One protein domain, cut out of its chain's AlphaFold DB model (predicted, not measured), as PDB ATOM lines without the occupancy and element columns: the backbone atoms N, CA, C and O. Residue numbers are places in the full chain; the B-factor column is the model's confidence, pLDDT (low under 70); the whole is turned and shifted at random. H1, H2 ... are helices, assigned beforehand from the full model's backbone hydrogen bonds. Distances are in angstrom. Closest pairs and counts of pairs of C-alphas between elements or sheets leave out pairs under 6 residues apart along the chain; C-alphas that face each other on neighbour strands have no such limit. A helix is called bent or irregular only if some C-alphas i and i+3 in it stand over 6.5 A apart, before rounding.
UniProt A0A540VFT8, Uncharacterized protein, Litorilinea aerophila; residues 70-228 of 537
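What this domain is: This is residues 70 to 228 of the 537 residues of an uncharacterized protein of Litorilinea aerophila (UniProt A0A540VFT8). One long helix, H3, is the spine of a rod, and shorter helices lie along it one set after the other: the hairpin H1 and H2 beside its first part, then H4 folding back along its later part. H1 and H4 overlap only by their last residues, while H5 packs on H4 and H3, and H6 crosses the first part of H4 and slants away from H3. The printed part has 159 residues with six named helices, H1 to H6 in order along the chain, and no named strand; its class is all helix. It is only just loose, close to extended, with a radius of gyration of the C-alphas of 22.2 A, and spans 77 by 29 by 19 A.

Where its parts are: H3, residues 120 to 163, is 62.8 A from first to last C-alpha, from (21.526, -11.719, -9.362) to (51.666, -1.611, 44.833). Before it come H1, residues 71 to 92, 32.2 A long from C-alpha 71 at (27.657, -8.840, -8.228), and H2, residues 96 to 111, 22.9 A long. After it come H4, residues 168 to 194, 38.8 A, H5, residues 201 to 209, 11.7 A, and H6, residues 211 to 225, 21.0 A, ending at C-alpha 225 at (59.359, -22.294, 52.564). H4 has a kink of 38 degrees near residue 188 and is irregular: C-alphas 190 and 193 are 9.4 A apart.

How they stand to each other: H3 and H4 are the hubs, each touching four other helices. H1, H2, H3 and H4 form an up-and-down bundle, each running against the one before it in the chain. H3 touches H4 as a hairpin, at a shallow tilt of 18 degrees, with closest C-alphas Leu 162 and Asp 170 at 5.6 A. With residues 120 to 134 alone H3 touches H1, the same way at a shallow 26 degrees; the closest C-alphas, Val 75 and Leu 127, are 5.1 A apart. H1 and H2 are a hairpin, closest at the C-alphas of Val 83 and Gly 102, 5.6 A. H2 and H3, also a hairpin, only just touch, with 3 pairs of C-alphas within 8 A, the closest Leu 105 and Ala 130 at 7.6 A. Residues 85 to 92 of H1 touch residues 187 to 194 of H4, the closest C-alphas being Ala 89 and Val 191, 4.6 A. H5 touches H4, closest at the C-alphas of Glu 180 and Leu 203, 6.4 A. H6 touches H4 at a steep tilt of 42 degrees, with the C-alphas of Ala 173 and Gly 216 3.9 A apart, and is apart from H3. Every O i to N i+4 pair is within hydrogen-bond range in H1, H2, H3, H5 and H6; in H4, 21 of 23 are.

The domain as a whole: The C-alphas farthest apart, Ser 119 and Thr 228, are 78.7 A apart. The printed part has no cut and no long link. Mean pLDDT of the printed part is 86.3, with residues 223 to 228 under 70.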
ATOM      1  N   PRO A  70      28.120  -8.992 -12.415       77.62
ATOM      2  CA  PRO A  70      29.069  -8.097 -11.756       77.62
ATOM      3  C   PRO A  70      28.920  -8.089 -10.221       77.62
ATOM      4  O   PRO A  70      29.775  -7.545  -9.523       77.62
ATOM      5  N   LEU A  71      27.846  -8.676  -9.672       86.25
ATOM      6  CA  LEU A  71      27.657  -8.840  -8.228       86.25
ATOM      7  C   LEU A  71      28.473  -9.996  -7.644       86.25
ATOM      8  O   LEU A  71      28.752  -9.971  -6.446       86.25
ATOM      9  N   TYR A  72      28.855 -10.984  -8.458       87.38
ATOM     10  CA  TYR A  72      29.527 -12.195  -7.990       87.38
ATOM     11  C   TYR A  72      30.824 -11.866  -7.243       87.38
ATOM     12  O   TYR A  72      30.977 -12.247  -6.082       87.38
ATOM     13  N   ASP A  73      31.700 -11.061  -7.850       82.38
ATOM     14  CA  ASP A  73      32.970 -10.651  -7.241       82.38
ATOM     15  C   ASP A  73      32.768  -9.902  -5.923       82.38
ATOM     16  O   ASP A  73      33.509 -10.102  -4.962       82.38
ATOM     17  N   THR A  74      31.736  -9.057  -5.849       87.69
ATOM     18  CA  THR A  74      31.423  -8.306  -4.626       87.69
ATOM     19  C   THR A  74      31.014  -9.254  -3.501       87.69
ATOM     20  O   THR A  74      31.479  -9.115  -2.371       87.69
ATOM     21  N   VAL A  75      30.170 -10.243  -3.807       86.88
ATOM     22  CA  VAL A  75      29.724 -11.253  -2.840       86.88
ATOM     23  C   VAL A  75      30.908 -12.103  -2.385       86.88
ATOM     24  O   VAL A  75      31.112 -12.269  -1.183       86.88
ATOM     25  N   TYR A  76      31.715 -12.590  -3.330       82.25
ATOM     26  CA  TYR A  76      32.897 -13.397  -3.046       82.25
ATOM     27  C   TYR A  76      33.878 -12.661  -2.128       82.25
ATOM     28  O   TYR A  76      34.281 -13.206  -1.103       82.25
ATOM     29  N   GLN A  77      34.222 -11.409  -2.447       83.00
ATOM     30  CA  GLN A  77      35.150 -10.610  -1.641       83.00
ATOM     31  C   GLN A  77      34.615 -10.340  -0.230       83.00
ATOM     32  O   GLN A  77      35.373 -10.419   0.740       83.00
ATOM     33  N   GLU A  78      33.313 -10.073  -0.080       84.31
ATOM     34  CA  GLU A  78      32.708  -9.884   1.240       84.31
ATOM     35  C   GLU A  78      32.813 -11.148   2.099       84.31
ATOM     36  O   GLU A  78      33.348 -11.081   3.209       84.31
ATOM     37  N   PHE A  79      32.395 -12.309   1.581       81.62
ATOM     38  CA  PHE A  79      32.519 -13.576   2.308       81.62
ATOM     39  C   PHE A  79      33.976 -13.934   2.597       81.62
ATOM     40  O   PHE A  79      34.313 -14.255   3.737       81.62
ATOM     41  N   TRP A  80      34.849 -13.846   1.593       78.31
ATOM     42  CA  TRP A  80      36.258 -14.199   1.733       78.31
ATOM     43  C   TRP A  80      36.956 -13.341   2.788       78.31
ATOM     44  O   TRP A  80      37.665 -13.874   3.640       78.31
ATOM     45  N   SER A  81      36.710 -12.026   2.796       82.44
ATOM     46  CA  SER A  81      37.311 -11.125   3.785       82.44
ATOM     47  C   SER A  81      36.892 -11.460   5.221       82.44
ATOM     48  O   SER A  81      37.724 -11.416   6.129       82.44
ATOM     49  N   LEU A  82      35.627 -11.846   5.434       83.62
ATOM     50  CA  LEU A  82      35.125 -12.249   6.746       83.62
ATOM     51  C   LEU A  82      35.703 -13.599   7.176       83.62
ATOM     52  O   LEU A  82      36.167 -13.722   8.307       83.62
ATOM     53  N   VAL A  83      35.719 -14.593   6.283       79.94
ATOM     54  CA  VAL A  83      36.281 -15.925   6.562       79.94
ATOM     55  C   VAL A  83      37.771 -15.830   6.881       79.94
ATOM     56  O   VAL A  83      38.212 -16.360   7.900       79.94
ATOM     57  N   ALA A  84      38.543 -15.120   6.057       73.75
ATOM     58  CA  ALA A  84      39.977 -14.948   6.261       73.75
ATOM     59  C   ALA A  84      40.278 -14.181   7.558       73.75
ATOM     60  O   ALA A  84      41.144 -14.595   8.330       73.75
ATOM     61  N   GLY A  85      39.542 -13.099   7.830       76.88
ATOM     62  CA  GLY A  85      39.694 -12.323   9.062       76.88
ATOM     63  C   GLY A  85      39.379 -13.139  10.317       76.88
ATOM     64  O   GLY A  85      40.177 -13.158  11.255       76.88
ATOM     65  N   LEU A  86      38.275 -13.894  10.303       81.81
ATOM     66  CA  LEU A  86      37.912 -14.802  11.393       81.81
ATOM     67  C   LEU A  86      38.953 -15.905  11.589       81.81
ATOM     68  O   LEU A  86      39.307 -16.192  12.729       81.81
ATOM     69  N   ALA A  87      39.465 -16.501  10.510       72.19
ATOM     70  CA  ALA A  87      40.485 -17.541  10.588       72.19
ATOM     71  C   ALA A  87      41.787 -17.018  11.214       72.19
ATOM     72  O   ALA A  87      42.317 -17.649  12.128       72.19
ATOM     73  N   MET A  88      42.264 -15.843  10.785       72.38
ATOM     74  CA  MET A  88      43.459 -15.211  11.358       72.38
ATOM     75  C   MET A  88      43.264 -14.869  12.838       72.38
ATOM     76  O   MET A  88      44.102 -15.230  13.662       72.38
ATOM     77  N   ALA A  89      42.142 -14.239  13.200       75.12
ATOM     78  CA  ALA A  89      41.850 -13.912  14.596       75.12
ATOM     79  C   ALA A  89      41.747 -15.175  15.468       75.12
ATOM     80  O   ALA A  89      42.267 -15.212  16.581       75.12
ATOM     81  N   ASN A  90      41.129 -16.242  14.952       79.12
ATOM     82  CA  ASN A  90      40.975 -17.502  15.677       79.12
ATOM     83  C   ASN A  90      42.287 -18.297  15.791       79.12
ATOM     84  O   ASN A  90      42.457 -19.056  16.742       79.12
ATOM     85  N   GLN A  91      43.227 -18.109  14.859       75.44
ATOM     86  CA  GLN A  91      44.582 -18.650  14.962       75.44
ATOM     87  C   GLN A  91      45.368 -17.996  16.109       75.44
ATOM     88  O   GLN A  91      46.131 -18.683  16.786       75.44
ATOM     89  N   GLN A  92      45.184 -16.690  16.332       77.12
ATOM     90  CA  GLN A  92      45.853 -15.963  17.418       77.12
ATOM     91  C   GLN A  92      45.204 -16.234  18.780       77.12
ATOM     92  O   GLN A  92      45.898 -16.473  19.769       77.12
ATOM     93  N   ALA A  93      43.871 -16.232  18.830       79.31
ATOM     94  CA  ALA A  93      43.094 -16.508  20.031       79.31
ATOM     95  C   ALA A  93      41.860 -17.356  19.673       79.31
ATOM     96  O   ALA A  93      40.895 -16.841  19.105       79.31
ATOM     97  N   PRO A  94      41.849 -18.661  19.983       79.69
ATOM     98  CA  PRO A  94      40.706 -19.512  19.667       79.69
ATOM     99  C   PRO A  94      39.479 -19.189  20.529       79.69
ATOM    100  O   PRO A  94      39.580 -19.151  21.754       79.69
ATOM    101  N   THR A  95      38.313 -19.005  19.903       83.81
ATOM    102  CA  THR A  95      37.017 -18.826  20.589       83.81
ATOM    103  C   THR A  95      35.915 -19.624  19.903       83.81
ATOM    104  O   THR A  95      35.940 -19.842  18.687       83.81
ATOM    105  N   VAL A  96      34.912 -20.043  20.676       82.69
ATOM    106  CA  VAL A  96      33.770 -20.812  20.156       82.69
ATOM    107  C   VAL A  96      32.912 -19.927  19.255       82.69
ATOM    108  O   VAL A  96      32.451 -20.369  18.198       82.69
ATOM    109  N   THR A  97      32.734 -18.660  19.638       84.25
ATOM    110  CA  THR A  97      31.963 -17.688  18.855       84.25
ATOM    111  C   THR A  97      32.576 -17.456  17.467       84.25
ATOM    112  O   THR A  97      31.877 -17.628  16.465       84.25
ATOM    113  N   ARG A  98      33.881 -17.140  17.367       87.50
ATOM    114  CA  ARG A  98      34.529 -16.930  16.054       87.50
ATOM    115  C   ARG A  98      34.537 -18.194  15.206       87.50
ATOM    116  O   ARG A  98      34.283 -18.109  14.007       87.50
ATOM    117  N   GLN A  99      34.784 -19.352  15.819       76.75
ATOM    118  CA  GLN A  99      34.739 -20.629  15.114       76.75
ATOM    119  C   GLN A  99      33.352 -20.887  14.506       76.75
ATOM    120  O   GLN A  99      33.250 -21.221  13.329       76.75
ATOM    121  N   THR A 100      32.285 -20.652  15.273       83.38
ATOM    122  CA  THR A 100      30.904 -20.835  14.803       83.38
ATOM    123  C   THR A 100      30.590 -19.936  13.607       83.38
ATOM    124  O   THR A 100      30.001 -20.397  12.627       83.38
ATOM    125  N   TRP A 101      31.005 -18.665  13.648       86.44
ATOM    126  CA  TRP A 101      30.850 -17.758  12.508       86.44
ATOM    127  C   TRP A 101      31.669 -18.202  11.298       86.44
ATOM    128  O   TRP A 101      31.141 -18.200  10.189       86.44
ATOM    129  N   GLY A 102      32.920 -18.626  11.499       80.56
ATOM    130  CA  GLY A 102      33.777 -19.131  10.426       80.56
ATOM    131  C   GLY A 102      33.175 -20.349   9.719       80.56
ATOM    132  O   GLY A 102      33.147 -20.398   8.493       80.56
ATOM    133  N   GLU A 103      32.612 -21.296  10.474       78.00
ATOM    134  CA  GLU A 103      31.937 -22.484   9.931       78.00
ATOM    135  C   GLU A 103      30.639 -22.144   9.179       78.00
ATOM    136  O   GLU A 103      30.307 -22.770   8.170       78.00
ATOM    137  N   GLN A 104      29.867 -21.170   9.667       83.19
ATOM    138  CA  GLN A 104      28.648 -20.717   8.994       83.19
ATOM    139  C   GLN A 104      28.973 -19.972   7.694       83.19
ATOM    140  O   GLN A 104      28.466 -20.348   6.639       83.19
ATOM    141  N   LEU A 105      29.883 -18.996   7.748       84.06
ATOM    142  CA  LEU A 105      30.337 -18.239   6.580       84.06
ATOM    143  C   LEU A 105      31.035 -19.128   5.547       84.06
ATOM    144  O   LEU A 105      30.814 -18.943   4.358       84.06
ATOM    145  N   GLY A 106      31.831 -20.113   5.974       74.19
ATOM    146  CA  GLY A 106      32.476 -21.068   5.069       74.19
ATOM    147  C   GLY A 106      31.473 -21.951   4.321       74.19
ATOM    148  O   GLY A 106      31.627 -22.176   3.122       74.19
ATOM    149  N   ARG A 107      30.402 -22.402   4.993       80.19
ATOM    150  CA  ARG A 107      29.305 -23.132   4.333       80.19
ATOM    151  C   ARG A 107      28.559 -22.256   3.333       80.19
ATOM    152  O   ARG A 107      28.326 -22.697   2.215       80.19
ATOM    153  N   GLU A 108      28.223 -21.028   3.716       82.44
ATOM    154  CA  GLU A 108      27.527 -20.084   2.833       82.44
ATOM    155  C   GLU A 108      28.401 -19.622   1.654       82.44
ATOM    156  O   GLU A 108      27.890 -19.439   0.552       82.44
ATOM    157  N   LEU A 109      29.722 -19.521   1.835       76.00
ATOM    158  CA  LEU A 109      30.668 -19.310   0.737       76.00
ATOM    159  C   LEU A 109      30.671 -20.505  -0.230       76.00
ATOM    160  O   LEU A 109      30.715 -20.305  -1.437       76.00
ATOM    161  N   GLY A 110      30.556 -21.736   0.275       73.69
ATOM    162  CA  GLY A 110      30.360 -22.921  -0.566       73.69
ATOM    163  C   GLY A 110      29.044 -22.899  -1.356       73.69
ATOM    164  O   GLY A 110      28.991 -23.416  -2.469       73.69
ATOM    165  N   GLU A 111      27.989 -22.260  -0.831       78.31
ATOM    166  CA  GLU A 111      26.721 -22.070  -1.556       78.31
ATOM    167  C   GLU A 111      26.845 -21.090  -2.735       78.31
ATOM    168  O   GLU A 111      25.989 -21.124  -3.624       78.31
ATOM    169  N   LEU A 112      27.869 -20.227  -2.761       79.12
ATOM    170  CA  LEU A 112      28.068 -19.238  -3.826       79.12
ATOM    171  C   LEU A 112      28.249 -19.897  -5.202       79.12
ATOM    172  O   LEU A 112      27.735 -19.366  -6.184       79.12
ATOM    173  N   GLY A 113      28.891 -21.069  -5.253       79.75
ATOM    174  CA  GLY A 113      29.183 -21.778  -6.500       79.75
ATOM    175  C   GLY A 113      30.205 -21.047  -7.371       79.75
ATOM    176  O   GLY A 113      30.912 -20.160  -6.898       79.75
ATOM    177  N   GLY A 114      30.298 -21.451  -8.636       77.56
ATOM    178  CA  GLY A 114      31.131 -20.798  -9.646       77.56
ATOM    179  C   GLY A 114      30.478 -19.557 -10.277       77.56
ATOM    180  O   GLY A 114      29.262 -19.351 -10.166       77.56
ATOM    181  N   PRO A 115      31.256 -18.720 -10.991       79.31
ATOM    182  CA  PRO A 115      30.712 -17.577 -11.716       79.31
ATOM    183  C   PRO A 115      29.629 -17.997 -12.720       79.31
ATOM    184  O   PRO A 115      29.807 -18.937 -13.493       79.31
ATOM    185  N   GLY A 116      28.495 -17.292 -12.714       77.88
ATOM    186  CA  GLY A 116      27.361 -17.567 -13.607       77.88
ATOM    187  C   GLY A 116      26.423 -18.700 -13.162       77.88
ATOM    188  O   GLY A 116      25.395 -18.904 -13.803       77.88
ATOM    189  N   GLU A 117      26.712 -19.403 -12.059       81.81
ATOM    190  CA  GLU A 117      25.842 -20.472 -11.528       81.81
ATOM    191  C   GLU A 117      24.648 -19.948 -10.715       81.81
ATOM    192  O   GLU A 117      23.658 -20.657 -10.525       81.81
ATOM    193  N   ARG A 118      24.727 -18.701 -10.235       85.62
ATOM    194  CA  ARG A 118      23.699 -18.039  -9.421       85.62
ATOM    195  C   ARG A 118      23.113 -16.833 -10.138       85.62
ATOM    196  O   ARG A 118      23.820 -16.076 -10.797       85.62
ATOM    197  N   SER A 119      21.815 -16.622  -9.947       88.12
ATOM    198  CA  SER A 119      21.128 -15.414 -10.406       88.12
ATOM    199  C   SER A 119      21.474 -14.192  -9.546       88.12
ATOM    200  O   SER A 119      21.779 -14.317  -8.359       88.12
ATOM    201  N   ASP A 120      21.330 -12.982 -10.098       86.19
ATOM    202  CA  ASP A 120      21.526 -11.719  -9.362       86.19
ATOM    203  C   ASP A 120      20.689 -11.630  -8.078       86.19
ATOM    204  O   ASP A 120      21.129 -11.063  -7.079       86.19
ATOM    205  N   ALA A 121      19.482 -12.203  -8.084       89.38
ATOM    206  CA  ALA A 121      18.617 -12.228  -6.911       89.38
ATOM    207  C   ALA A 121      19.188 -13.115  -5.791       89.38
ATOM    208  O   ALA A 121      19.120 -12.740  -4.620       89.38
ATOM    209  N   GLU A 122      19.771 -14.267  -6.135       89.88
ATOM    210  CA  GLU A 122      20.448 -15.151  -5.179       89.88
ATOM    211  C   GLU A 122      21.753 -14.527  -4.672       89.88
ATOM    212  O   GLU A 122      22.019 -14.551  -3.469       89.88
ATOM    213  N   LEU A 123      22.530 -13.897  -5.560       90.31
ATOM    214  CA  LEU A 123      23.746 -13.165  -5.195       90.31
ATOM    215  C   LEU A 123      23.434 -11.998  -4.249       90.31
ATOM    216  O   LEU A 123      24.098 -11.836  -3.229       90.31
ATOM    217  N   ALA A 124      22.373 -11.231  -4.502       91.12
ATOM    218  CA  ALA A 124      21.939 -10.162  -3.603       91.12
ATOM    219  C   ALA A 124      21.521 -10.687  -2.213       91.12
ATOM    220  O   ALA A 124      21.789 -10.037  -1.197       91.12
ATOM    221  N   GLN A 125      20.897 -11.868  -2.141       93.31
ATOM    222  CA  GLN A 125      20.566 -12.512  -0.864       93.31
ATOM    223  C   GLN A 125      21.822 -12.959  -0.110       93.31
ATOM    224  O   GLN A 125      21.926 -12.716   1.093       93.31
ATOM    225  N   LEU A 126      22.785 -13.572  -0.801       91.00
ATOM    226  CA  LEU A 126      24.084 -13.948  -0.234       91.00
ATOM    227  C   LEU A 126      24.845 -12.722   0.286       91.00
ATOM    228  O   LEU A 126      25.299 -12.723   1.428       91.00
ATOM    229  N   LEU A 127      24.897 -11.640  -0.492       92.19
ATOM    230  CA  LEU A 127      25.508 -10.381  -0.068       92.19
ATOM    231  C   LEU A 127      24.835  -9.812   1.187       92.19
ATOM    232  O   LEU A 127      25.515  -9.386   2.118       92.19
ATOM    233  N   THR A 128      23.500  -9.847   1.245       94.56
ATOM    234  CA  THR A 128      22.741  -9.400   2.424       94.56
ATOM    235  C   THR A 128      23.088 -10.233   3.661       94.56
ATOM    236  O   THR A 128      23.247  -9.677   4.750       94.56
ATOM    237  N   ARG A 129      23.254 -11.556   3.510       93.12
ATOM    238  CA  ARG A 129      23.694 -12.445   4.599       93.12
ATOM    239  C   ARG A 129      25.105 -12.095   5.076       93.12
ATOM    240  O   ARG A 129      25.284 -11.867   6.273       93.12
ATOM    241  N   ALA A 130      26.073 -11.947   4.168       89.31
ATOM    242  CA  ALA A 130      27.446 -11.548   4.506       89.31
ATOM    243  C   ALA A 130      27.503 -10.198   5.241       89.31
ATOM    244  O   ALA A 130      28.156 -10.069   6.278       89.31
ATOM    245  N   GLN A 131      26.755  -9.200   4.763       93.56
ATOM    246  CA  GLN A 131      26.634  -7.901   5.431       93.56
ATOM    247  C   GLN A 131      25.999  -8.024   6.825       93.56
ATOM    248  O   GLN A 131      26.401  -7.314   7.751       93.56
ATOM    249  N   GLY A 132      25.056  -8.955   7.000       95.94
ATOM    250  CA  GLY A 132      24.491  -9.318   8.297       95.94
ATOM    251  C   GLY A 132      25.545  -9.839   9.276       95.94
ATOM    252  O   GLY A 132      25.619  -9.343  10.403       95.94
ATOM    253  N   TYR A 133      26.408 -10.765   8.844       94.06
ATOM    254  CA  TYR A 133      27.535 -11.236   9.661       94.06
ATOM    255  C   TYR A 133      28.506 -10.108   9.996       94.06
ATOM    256  O   TYR A 133      28.870  -9.952  11.158       94.06
ATOM    257  N   ARG A 134      28.879  -9.268   9.023       95.56
ATOM    258  CA  ARG A 134      29.764  -8.117   9.263       95.56
ATOM    259  C   ARG A 134      29.197  -7.183  10.334       95.56
ATOM    260  O   ARG A 134      29.920  -6.774  11.240       95.56
ATOM    261  N   ALA A 135      27.905  -6.865  10.257       96.38
ATOM    262  CA  ALA A 135      27.235  -6.033  11.251       96.38
ATOM    263  C   ALA A 135      27.185  -6.708  12.633       96.38
ATOM    264  O   ALA A 135      27.394  -6.043  13.647       96.38
ATOM    265  N   GLN A 136      26.940  -8.021  12.679       96.31
ATOM    266  CA  GLN A 136      26.949  -8.787  13.923       96.31
ATOM    267  C   GLN A 136      28.341  -8.808  14.566       96.31
ATOM    268  O   GLN A 136      28.454  -8.487  15.746       96.31
ATOM    269  N   ILE A 137      29.386  -9.124  13.799       96.44
ATOM    270  CA  ILE A 137      30.779  -9.148  14.263       96.44
ATOM    271  C   ILE A 137      31.175  -7.773  14.798       96.44
ATOM    272  O   ILE A 137      31.649  -7.677  15.926       96.44
ATOM    273  N   LYS A 138      30.887  -6.702  14.047       97.31
ATOM    274  CA  LYS A 138      31.153  -5.324  14.480       97.31
ATOM    275  C   LYS A 138      30.473  -5.002  15.807       97.31
ATOM    276  O   LYS A 138      31.096  -4.418  16.681       97.31
ATOM    277  N   LYS A 139      29.213  -5.407  15.978       97.12
ATOM    278  CA  LYS A 139      28.487  -5.187  17.232       97.12
ATOM    279  C   LYS A 139      29.136  -5.930  18.404       97.12
ATOM    280  O   LYS A 139      29.323  -5.344  19.459       97.12
ATOM    281  N   PHE A 140      29.486  -7.202  18.220       96.81
ATOM    282  CA  PHE A 140      30.169  -7.981  19.257       96.81
ATOM    283  C   PHE A 140      31.537  -7.393  19.607       96.81
ATOM    284  O   PHE A 140      31.902  -7.370  20.779       96.81
ATOM    285  N   ASN A 141      32.256  -6.894  18.602       97.94
ATOM    286  CA  ASN A 141      33.513  -6.193  18.790       97.94
ATOM    287  C   ASN A 141      33.328  -4.922  19.619       97.94
ATOM    288  O   ASN A 141      34.009  -4.757  20.623       97.94
ATOM    289  N   GLU A 142      32.375  -4.064  19.251       97.75
ATOM    290  CA  GLU A 142      32.060  -2.837  19.990       97.75
ATOM    291  C   GLU A 142      31.667  -3.141  21.446       97.75
ATOM    292  O   GLU A 142      32.196  -2.519  22.368       97.75
ATOM    293  N   ASP A 143      30.808  -4.141  21.666       96.88
ATOM    294  CA  ASP A 143      30.398  -4.586  23.002       96.88
ATOM    295  C   ASP A 143      31.597  -5.114  23.821       96.88
ATOM    296  O   ASP A 143      31.720  -4.822  25.014       96.88
ATOM    297  N   ALA A 144      32.508  -5.869  23.197       96.75
ATOM    298  CA  ALA A 144      33.709  -6.386  23.850       96.75
ATOM    299  C   ALA A 144      34.754  -5.291  24.123       96.75
ATOM    300  O   ALA A 144      35.371  -5.305  25.182       96.75
ATOM    301  N   GLN A 145      34.923  -4.319  23.225       96.81
ATOM    302  CA  GLN A 145      35.822  -3.173  23.406       96.81
ATOM    303  C   GLN A 145      35.360  -2.271  24.555       96.81
ATOM    304  O   GLN A 145      36.170  -1.845  25.378       96.81
ATOM    305  N   LEU A 146      34.051  -2.017  24.655       96.81
ATOM    306  CA  LEU A 146      33.476  -1.305  25.799       96.81
ATOM    307  C   LEU A 146      33.768  -2.051  27.104       96.81
ATOM    308  O   LEU A 146      34.250  -1.452  28.062       96.81
ATOM    309  N   TYR A 147      33.551  -3.368  27.113       96.31
ATOM    310  CA  TYR A 147      33.821  -4.188  28.290       96.31
ATOM    311  C   TYR A 147      35.310  -4.258  28.653       96.31
ATOM    312  O   TYR A 147      35.676  -4.259  29.828       96.31
ATOM    313  N   TRP A 148      36.187  -4.275  27.650       97.50
ATOM    314  CA  TRP A 148      37.630  -4.205  27.845       97.50
ATOM    315  C   TRP A 148      38.046  -2.902  28.537       97.50
ATOM    316  O   TRP A 148      38.858  -2.943  29.460       97.50
ATOM    317  N   GLY A 149      37.436  -1.771  28.169       95.44
ATOM    318  CA  GLY A 149      37.627  -0.492  28.859       95.44
ATOM    319  C   GLY A 149      37.350  -0.585  30.364       95.44
ATOM    320  O   GLY A 149      38.200  -0.200  31.169       95.44
ATOM    321  N   ASP A 150      36.218  -1.184  30.744       94.94
ATOM    322  CA  ASP A 150      35.853  -1.391  32.151       94.94
ATOM    323  C   ASP A 150      36.854  -2.313  32.879       94.94
ATOM    324  O   ASP A 150      37.211  -2.075  34.038       94.94
ATOM    325  N   LEU A 151      37.332  -3.371  32.214       95.44
ATOM    326  CA  LEU A 151      38.321  -4.294  32.780       95.44
ATOM    327  C   LEU A 151      39.696  -3.646  32.963       95.44
ATOM    328  O   LEU A 151      40.372  -3.945  33.949       95.44
ATOM    329  N   ILE A 152      40.108  -2.742  32.065       96.94
ATOM    330  CA  ILE A 152      41.346  -1.968  32.225       96.94
ATOM    331  C   ILE A 152      41.300  -1.149  33.511       96.94
ATOM    332  O   ILE A 152      42.262  -1.169  34.282       96.94
ATOM    333  N   GLU A 153      40.201  -0.434  33.754       95.75
ATOM    334  CA  GLU A 153      40.055   0.383  34.960       95.75
ATOM    335  C   GLU A 153      40.120  -0.475  36.227       95.75
ATOM    336  O   GLU A 153      40.857  -0.148  37.161       95.75
ATOM    337  N   GLN A 154      39.426  -1.618  36.235       95.88
ATOM    338  CA  GLN A 154      39.448  -2.557  37.359       95.88
ATOM    339  C   GLN A 154      40.842  -3.148  37.603       95.88
ATOM    340  O   GLN A 154      41.308  -3.177  38.744       95.88
ATOM    341  N   ALA A 155      41.525  -3.592  36.544       94.81
ATOM    342  CA  ALA A 155      42.862  -4.167  36.643       94.81
ATOM    343  C   ALA A 155      43.887  -3.139  37.135       94.81
ATOM    344  O   ALA A 155      44.678  -3.445  38.025       94.81
ATOM    345  N   ARG A 156      43.856  -1.908  36.605       95.06
ATOM    346  CA  ARG A 156      44.763  -0.828  37.029       95.06
ATOM    347  C   ARG A 156      44.539  -0.440  38.482       95.06
ATOM    348  O   ARG A 156      45.505  -0.382  39.236       95.06
ATOM    349  N   TRP A 157      43.283  -0.259  38.891       95.25
ATOM    350  CA  TRP A 157      42.956   0.034  40.284       95.25
ATOM    351  C   TRP A 157      43.470  -1.056  41.234       95.25
ATOM    352  O   TRP A 157      44.042  -0.759  42.282       95.25
ATOM    353  N   GLU A 158      43.307  -2.328  40.866       94.81
ATOM    354  CA  GLU A 158      43.774  -3.453  41.679       94.81
ATOM    355  C   GLU A 158      45.310  -3.540  41.720       94.81
ATOM    356  O   GLU A 158      45.880  -3.798  42.782       94.81
ATOM    357  N   LEU A 159      45.997  -3.269  40.604       93.81
ATOM    358  CA  LEU A 159      47.461  -3.188  40.551       93.81
ATOM    359  C   LEU A 159      48.007  -2.063  41.444       93.81
ATOM    360  O   LEU A 159      48.939  -2.307  42.212       93.81
ATOM    361  N   GLU A 160      47.405  -0.872  41.402       93.44
ATOM    362  CA  GLU A 160      47.756   0.264  42.272       93.44
ATOM    363  C   GLU A 160      47.506  -0.065  43.751       93.44
ATOM    364  O   GLU A 160      48.333   0.219  44.622       93.44
ATOM    365  N   ARG A 161      46.381  -0.729  44.053       92.50
ATOM    366  CA  ARG A 161      46.050  -1.177  45.413       92.50
ATOM    367  C   ARG A 161      47.093  -2.153  45.970       92.50
ATOM    368  O   ARG A 161      47.331  -2.147  47.181       92.50
ATOM    369  N   LEU A 162      47.658  -3.013  45.121       90.38
ATOM    370  CA  LEU A 162      48.692  -3.984  45.489       90.38
ATOM    371  C   LEU A 162      50.090  -3.359  45.575       90.38
ATOM    372  O   LEU A 162      50.892  -3.803  46.386       90.38
ATOM    373  N   GLU A 163      50.381  -2.321  44.791       85.06
ATOM    374  CA  GLU A 163      51.666  -1.611  44.833       85.06
ATOM    375  C   GLU A 163      51.912  -0.891  46.167       85.06
ATOM    376  O   GLU A 163      53.045  -0.822  46.630       85.06
ATOM    377  N   GLY A 164      50.859  -0.410  46.834       74.12
ATOM    378  CA  GLY A 164      50.967   0.259  48.136       74.12
ATOM    379  C   GLY A 164      51.286  -0.655  49.328       74.12
ATOM    380  O   GLY A 164      51.115  -0.222  50.470       74.12
ATOM    381  N   ARG A 165      51.662  -1.920  49.101       78.69
ATOM    382  CA  ARG A 165      51.850  -2.933  50.148       78.69
ATOM    383  C   ARG A 165      53.129  -3.734  49.925       78.69
ATOM    384  O   ARG A 165      53.320  -4.325  48.870       78.69
ATOM    385  N   ASP A 166      53.944  -3.830  50.971       81.69
ATOM    386  CA  ASP A 166      55.210  -4.579  50.958       81.69
ATOM    387  C   ASP A 166      55.055  -6.051  51.398       81.69
ATOM    388  O   ASP A 166      56.044  -6.732  51.665       81.69
ATOM    389  N   ASP A 167      53.821  -6.561  51.506       87.06
ATOM    390  CA  ASP A 167      53.586  -7.978  51.798       87.06
ATOM    391  C   ASP A 167      54.064  -8.830  50.601       87.06
ATOM    392  O   ASP A 167      53.601  -8.605  49.476       87.06
ATOM    393  N   PRO A 168      54.959  -9.820  50.798       85.75
ATOM    394  CA  PRO A 168      55.412 -10.711  49.731       85.75
ATOM    395  C   PRO A 168      54.275 -11.349  48.916       85.75
ATOM    396  O   PRO A 168      54.420 -11.534  47.705       85.75
ATOM    397  N   ALA A 169      53.135 -11.655  49.547       87.44
ATOM    398  CA  ALA A 169      51.959 -12.187  48.860       87.44
ATOM    399  C   ALA A 169      51.325 -11.158  47.915       87.44
ATOM    400  O   ALA A 169      50.952 -11.509  46.793       87.44
ATOM    401  N   ASP A 170      51.255  -9.893  48.332       89.50
ATOM    402  CA  ASP A 170      50.707  -8.803  47.524       89.50
ATOM    403  C   ASP A 170      51.645  -8.454  46.351       89.50
ATOM    404  O   ASP A 170      51.174  -8.260  45.226       89.50
ATOM    405  N   VAL A 171      52.970  -8.507  46.552       88.44
ATOM    406  CA  VAL A 171      53.959  -8.367  45.465       88.44
ATOM    407  C   VAL A 171      53.758  -9.450  44.401       88.44
ATOM    408  O   VAL A 171      53.713  -9.145  43.205       88.44
ATOM    409  N   LYS A 172      53.587 -10.714  44.811       89.06
ATOM    410  CA  LYS A 172      53.350 -11.824  43.874       89.06
ATOM    411  C   LYS A 172      51.977 -11.782  43.224       89.06
ATOM    412  O   LYS A 172      51.870 -12.060  42.030       89.06
ATOM    413  N   ALA A 173      50.945 -11.372  43.950       90.19
ATOM    414  CA  ALA A 173      49.626 -11.166  43.368       90.19
ATOM    415  C   ALA A 173      49.655 -10.095  42.267       90.19
ATOM    416  O   ALA A 173      49.037 -10.277  41.216       90.19
ATOM    417  N   ARG A 174      50.429  -9.019  42.470       92.25
ATOM    418  CA  ARG A 174      50.633  -7.965  41.471       92.25
ATOM    419  C   ARG A 174      51.314  -8.500  40.213       92.25
ATOM    420  O   ARG A 174      50.861  -8.204  39.114       92.25
ATOM    421  N   GLU A 175      52.362  -9.315  40.358       88.75
ATOM    422  CA  GLU A 175      53.043  -9.955  39.219       88.75
ATOM    423  C   GLU A 175      52.093 -10.852  38.405       88.75
ATOM    424  O   GLU A 175      52.107 -10.813  37.172       88.75
ATOM    425  N   VAL A 176      51.254 -11.646  39.083       89.69
ATOM    426  CA  VAL A 176      50.267 -12.526  38.434       89.69
ATOM    427  C   VAL A 176      49.237 -11.709  37.659       89.69
ATOM    428  O   VAL A 176      49.000 -11.997  36.485       89.69
ATOM    429  N   LEU A 177      48.663 -10.680  38.290       91.62
ATOM    430  CA  LEU A 177      47.665  -9.825  37.654       91.62
ATOM    431  C   LEU A 177      48.256  -9.042  36.475       91.62
ATOM    432  O   LEU A 177      47.657  -9.016  35.405       91.62
ATOM    433  N   ALA A 178      49.449  -8.461  36.629       90.75
ATOM    434  CA  ALA A 178      50.108  -7.707  35.562       90.75
ATOM    435  C   ALA A 178      50.401  -8.584  34.336       90.75
ATOM    436  O   ALA A 178      50.246  -8.139  33.199       90.75
ATOM    437  N   ARG A 179      50.790  -9.847  34.555       88.62
ATOM    438  CA  ARG A 179      51.031 -10.804  33.469       88.62
ATOM    439  C   ARG A 179      49.746 -11.153  32.720       88.62
ATOM    440  O   ARG A 179      49.771 -11.174  31.493       88.62
ATOM    441  N   GLU A 180      48.653 -11.441  33.426       91.00
ATOM    442  CA  GLU A 180      47.372 -11.742  32.770       91.00
ATOM    443  C   GLU A 180      46.805 -10.512  32.056       91.00
ATOM    444  O   GLU A 180      46.302 -10.629  30.940       91.00
ATOM    445  N   PHE A 181      46.942  -9.328  32.657       90.75
ATOM    446  CA  PHE A 181      46.551  -8.069  32.035       90.75
ATOM    447  C   PHE A 181      47.284  -7.856  30.702       90.75
ATOM    448  O   PHE A 181      46.633  -7.690  29.676       90.75
ATOM    449  N   ALA A 182      48.616  -7.978  30.688       91.19
ATOM    450  CA  ALA A 182      49.415  -7.852  29.466       91.19
ATOM    451  C   ALA A 182      49.100  -8.944  28.425       91.19
ATOM    452  O   ALA A 182      49.092  -8.686  27.224       91.19
ATOM    453  N   ALA A 183      48.822 -10.177  28.866       85.81
ATOM    454  CA  ALA A 183      48.408 -11.252  27.965       85.81
ATOM    455  C   ALA A 183      47.037 -10.976  27.330       85.81
ATOM    456  O   ALA A 183      46.834 -11.290  26.160       85.81
ATOM    457  N   THR A 184      46.110 -10.385  28.088       91.25
ATOM    458  CA  THR A 184      44.782  -9.990  27.601       91.25
ATOM    459  C   THR A 184      44.875  -8.811  26.641       91.25
ATOM    460  O   THR A 184      44.290  -8.874  25.568       91.25
ATOM    461  N   GLU A 185      45.665  -7.790  26.976       92.69
ATOM    462  CA  GLU A 185      45.937  -6.640  26.103       92.69
ATOM    463  C   GLU A 185      46.493  -7.102  24.752       92.69
ATOM    464  O   GLU A 185      45.947  -6.764  23.705       92.69
ATOM    465  N   LYS A 186      47.484  -8.001  24.773       89.62
ATOM    466  CA  LYS A 186      48.018  -8.590  23.547       89.62
ATOM    467  C   LYS A 186      46.952  -9.349  22.744       89.62
ATOM    468  O   LYS A 186      46.898  -9.200  21.531       89.62
ATOM    469  N   ARG A 187      46.098 -10.155  23.397       89.94
ATOM    470  CA  ARG A 187      44.993 -10.847  22.704       89.94
ATOM    471  C   ARG A 187      44.059  -9.854  22.022       89.94
ATOM    472  O   ARG A 187      43.678 -10.104  20.887       89.94
ATOM    473  N   VAL A 188      43.709  -8.757  22.697       92.12
ATOM    474  CA  VAL A 188      42.848  -7.699  22.147       92.12
ATOM    475  C   VAL A 188      43.470  -7.077  20.897       92.12
ATOM    476  O   VAL A 188      42.783  -6.950  19.883       92.12
ATOM    477  N   ASP A 189      44.764  -6.760  20.946       91.81
ATOM    478  CA  ASP A 189      45.497  -6.213  19.803       91.81
ATOM    479  C   ASP A 189      45.574  -7.212  18.637       91.81
ATOM    480  O   ASP A 189      45.335  -6.843  17.485       91.81
ATOM    481  N   ASP A 190      45.862  -8.484  18.931       84.25
ATOM    482  CA  ASP A 190      46.050  -9.534  17.924       84.25
ATOM    483  C   ASP A 190      44.739  -9.868  17.171       84.25
ATOM    484  O   ASP A 190      44.782 -10.211  15.986       84.25
ATOM    485  N   VAL A 191      43.570  -9.776  17.824       87.06
ATOM    486  CA  VAL A 191      42.264 -10.103  17.204       87.06
ATOM    487  C   VAL A 191      41.545  -8.904  16.579       87.06
ATOM    488  O   VAL A 191      40.660  -9.104  15.741       87.06
ATOM    489  N   GLY A 192      41.897  -7.673  16.964       93.88
ATOM    490  CA  GLY A 192      41.406  -6.434  16.355       93.88
ATOM    491  C   GLY A 192      39.879  -6.366  16.219       93.88
ATOM    492  O   GLY A 192      39.150  -6.521  17.199       93.88
ATOM    493  N   ASP A 193      39.391  -6.169  14.989       93.25
ATOM    494  CA  ASP A 193      37.963  -6.038  14.634       93.25
ATOM    495  C   ASP A 193      37.121  -7.303  14.897       93.25
ATOM    496  O   ASP A 193      35.894  -7.277  14.789       93.25
ATOM    497  N   PHE A 194      37.760  -8.414  15.269       95.19
ATOM    498  CA  PHE A 194      37.103  -9.687  15.561       95.19
ATOM    499  C   PHE A 194      37.099 -10.034  17.054       95.19
ATOM    500  O   PHE A 194      36.769 -11.169  17.401       95.19
ATOM    501  N   LEU A 195      37.454  -9.091  17.939       96.94
ATOM    502  CA  LEU A 195      37.344  -9.255  19.394       96.94
ATOM    503  C   LEU A 195      35.942  -9.716  19.807       96.94
ATOM    504  O   LEU A 195      34.937  -9.163  19.360       96.94
ATOM    505  N   VAL A 196      35.881 -10.702  20.699       96.12
ATOM    506  CA  VAL A 196      34.646 -11.145  21.350       96.12
ATOM    507  C   VAL A 196      34.849 -11.203  22.862       96.12
ATOM    508  O   VAL A 196      35.972 -11.258  23.356       96.12
ATOM    509  N   ARG A 197      33.756 -11.230  23.632       92.62
ATOM    510  CA  ARG A 197      33.833 -11.250  25.105       92.62
ATOM    511  C   ARG A 197      34.630 -12.436  25.660       92.62
ATOM    512  O   ARG A 197      35.271 -12.295  26.695       92.62
ATOM    513  N   GLU A 198      34.642 -13.568  24.951       93.25
ATOM    514  CA  GLU A 198      35.418 -14.758  25.329       93.25
ATOM    515  C   GLU A 198      36.926 -14.477  25.482       93.25
ATOM    516  O   GLU A 198      37.570 -15.098  26.325       93.25
ATOM    517  N   ASP A 199      37.479 -13.506  24.742       91.50
ATOM    518  CA  ASP A 199      38.900 -13.119  24.815       91.50
ATOM    519  C   ASP A 199      39.292 -12.477  26.155       91.50
ATOM    520  O   ASP A 199      40.470 -12.467  26.541       91.50
ATOM    521  N   LEU A 200      38.290 -11.947  26.862       95.75
ATOM    522  CA  LEU A 200      38.417 -11.168  28.091       95.75
ATOM    523  C   LEU A 200      38.100 -11.995  29.347       95.75
ATOM    524  O   LEU A 200      38.494 -11.611  30.452       95.75
ATOM    525  N   THR A 201      37.440 -13.149  29.184       90.69
ATOM    526  CA  THR A 201      36.916 -13.998  30.270       90.69
ATOM    527  C   THR A 201      37.970 -14.362  31.312       90.69
ATOM    528  O   THR A 201      37.679 -14.418  32.502       90.69
ATOM    529  N   GLN A 202      39.209 -14.625  30.891       83.75
ATOM    530  CA  GLN A 202      40.278 -15.039  31.805       83.75
ATOM    531  C   GLN A 202      40.622 -13.934  32.819       83.75
ATOM    532  O   GLN A 202      40.776 -14.214  34.011       83.75
ATOM    533  N   LEU A 203      40.717 -12.682  32.360       91.50
ATOM    534  CA  LEU A 203      40.992 -11.534  33.221       91.50
ATOM    535  C   LEU A 203      39.766 -11.163  34.061       91.50
ATOM    536  O   LEU A 203      39.917 -10.919  35.257       91.50
ATOM    537  N   GLU A 204      38.571 -11.175  33.461       92.81
ATOM    538  CA  GLU A 204      37.291 -11.000  34.164       92.81
ATOM    539  C   GLU A 204      37.201 -11.973  35.345       92.81
ATOM    540  O   GLU A 204      37.118 -11.554  36.499       92.81
ATOM    541  N   TYR A 205      37.355 -13.271  35.078       89.69
ATOM    542  CA  TYR A 205      37.324 -14.309  36.100       89.69
ATOM    543  C   TYR A 205      38.388 -14.087  37.183       89.69
ATOM    544  O   TYR A 205      38.117 -14.297  38.369       89.69
ATOM    545  N   MET A 206      39.600 -13.675  36.798       91.94
ATOM    546  CA  MET A 206      40.682 -13.409  37.746       91.94
ATOM    547  C   MET A 206      40.335 -12.270  38.706       91.94
ATOM    548  O   MET A 206      40.519 -12.435  39.912       91.94
ATOM    549  N   LEU A 207      39.818 -11.157  38.183       93.25
ATOM    550  CA  LEU A 207      39.449  -9.974  38.961       93.25
ATOM    551  C   LEU A 207      38.228 -10.236  39.849       93.25
ATOM    552  O   LEU A 207      38.264  -9.930  41.043       93.25
ATOM    553  N   GLU A 208      37.183 -10.860  39.301       92.81
ATOM    554  CA  GLU A 208      35.947 -11.171  40.026       92.81
ATOM    555  C   GLU A 208      36.192 -12.129  41.195       92.81
ATOM    556  O   GLU A 208      35.748 -11.886  42.319       92.81
ATOM    557  N   ASN A 209      36.948 -13.203  40.948       90.12
ATOM    558  CA  ASN A 209      37.200 -14.246  41.943       90.12
ATOM    559  C   ASN A 209      38.474 -14.000  42.755       90.12
ATOM    560  O   ASN A 209      38.803 -14.784  43.641       90.12
ATOM    561  N   ARG A 210      39.201 -12.915  42.464       92.00
ATOM    562  CA  ARG A 210      40.456 -12.529  43.125       92.00
ATOM    563  C   ARG A 210      41.507 -13.640  43.153       92.00
ATOM    564  O   ARG A 210      42.291 -13.751  44.098       92.00
ATOM    565  N   THR A 211      41.545 -14.466  42.112       88.25
ATOM    566  CA  THR A 211      42.436 -15.639  42.071       88.25
ATOM    567  C   THR A 211      43.912 -15.256  41.990       88.25
ATOM    568  O   THR A 211      44.775 -16.049  42.370       88.25
ATOM    569  N   HIS A 212      44.238 -14.034  41.559       85.25
ATOM    570  CA  HIS A 212      45.597 -13.489  41.634       85.25
ATOM    571  C   HIS A 212      46.088 -13.338  43.076       85.25
ATOM    572  O   HIS A 212      47.268 -13.574  43.318       85.25
ATOM    573  N   LEU A 213      45.208 -13.028  44.038       90.44
ATOM    574  CA  LEU A 213      45.568 -12.945  45.460       90.44
ATOM    575  C   LEU A 213      45.894 -14.327  46.031       90.44
ATOM    576  O   LEU A 213      46.904 -14.498  46.707       90.44
ATOM    577  N   GLU A 214      45.066 -15.327  45.723       84.75
ATOM    578  CA  GLU A 214      45.292 -16.709  46.162       84.75
ATOM    579  C   GLU A 214      46.591 -17.274  45.582       84.75
ATOM    580  O   GLU A 214      47.393 -17.872  46.300       84.75
ATOM    581  N   ARG A 215      46.835 -17.039  44.287       80.44
ATOM    582  CA  ARG A 215      48.085 -17.427  43.621       80.44
ATOM    583  C   ARG A 215      49.283 -16.680  44.199       80.44
ATOM    584  O   ARG A 215      50.309 -17.306  44.446       80.44
ATOM    585  N   GLY A 216      49.148 -15.381  44.465       85.25
ATOM    586  CA  GLY A 216      50.178 -14.570  45.111       85.25
ATOM    587  C   GLY A 216      50.565 -15.113  46.485       85.25
ATOM    588  O   GLY A 216      51.748 -15.319  46.750       85.25
ATOM    589  N   LEU A 217      49.574 -15.457  47.312       86.56
ATOM    590  CA  LEU A 217      49.787 -16.082  48.616       86.56
ATOM    591  C   LEU A 217      50.494 -17.435  48.498       86.56
ATOM    592  O   LEU A 217      51.465 -17.673  49.207       86.56
ATOM    593  N   GLN A 218      50.051 -18.308  47.590       83.31
ATOM    594  CA  GLN A 218      50.695 -19.608  47.371       83.31
ATOM    595  C   GLN A 218      52.150 -19.457  46.915       83.31
ATOM    596  O   GLN A 218      53.018 -20.196  47.372       83.31
ATOM    597  N   MET A 219      52.433 -18.502  46.026       79.81
ATOM    598  CA  MET A 219      53.791 -18.230  45.553       79.81
ATOM    599  C   MET A 219      54.669 -17.659  46.667       79.81
ATOM    600  O   MET A 219      55.802 -18.102  46.830       79.81
ATOM    601  N   ALA A 220      54.145 -16.733  47.472       83.25
ATOM    602  CA  ALA A 220      54.859 -16.183  48.618       83.25
ATOM    603  C   ALA A 220      55.121 -17.234  49.707       83.25
ATOM    604  O   ALA A 220      56.219 -17.274  50.251       83.25
ATOM    605  N   GLN A 221      54.160 -18.124  49.980       79.50
ATOM    606  CA  GLN A 221      54.336 -19.251  50.901       79.50
ATOM    607  C   GLN A 221      55.424 -20.204  50.414       79.50
ATOM    608  O   GLN A 221      56.335 -20.514  51.172       79.50
ATOM    609  N   ARG A 222      55.410 -20.578  49.128       73.69
ATOM    610  CA  ARG A 222      56.493 -21.382  48.542       73.69
ATOM    611  C   ARG A 222      57.847 -20.691  48.668       73.69
ATOM    612  O   ARG A 222      58.824 -21.353  48.979       73.69
ATOM    613  N   MET A 223      57.914 -19.377  48.453       63.41
ATOM    614  CA  MET A 223      59.155 -18.611  48.610       63.41
ATOM    615  C   MET A 223      59.632 -18.531  50.064       63.41
ATOM    616  O   MET A 223      60.830 -18.618  50.300       63.41
ATOM    617  N   ALA A 224      58.722 -18.412  51.031       66.12
ATOM    618  CA  ALA A 224      59.060 -18.452  52.453       66.12
ATOM    619  C   ALA A 224      59.522 -19.852  52.895       66.12
ATOM    620  O   ALA A 224      60.447 -19.978  53.694       66.12
ATOM    621  N   ASP A 225      58.934 -20.910  52.331       56.12
ATOM    622  CA  ASP A 225      59.359 -22.294  52.564       56.12
ATOM    623  C   ASP A 225      60.739 -22.588  51.931       56.12
ATOM    624  O   ASP A 225      61.480 -23.453  52.407       56.12
ATOM    625  N   LEU A 226      61.127 -21.822  50.901       45.62
ATOM    626  CA  LEU A 226      62.422 -21.886  50.209       45.62
ATOM    627  C   LEU A 226      63.581 -21.166  50.945       45.62
ATOM    628  O   LEU A 226      64.722 -21.320  50.519       45.62
ATOM    629  N   ASP A 227      63.343 -20.465  52.069       45.72
ATOM    630  CA  ASP A 227      64.397 -19.920  52.964       45.72
ATOM    631  C   ASP A 227      65.065 -21.011  53.850       45.72
ATOM    632  O   ASP A 227      65.932 -20.736  54.686       45.72
ATOM    633  N   THR A 228      64.706 -22.285  53.650       40.44
ATOM    634  CA  THR A 228      65.537 -23.446  54.020       40.44
ATOM    635  C   THR A 228      66.398 -23.876  52.820       40.44
ATOM    636  O   THR A 228      65.909 -23.769  51.703       40.44
TER     637      THR A 228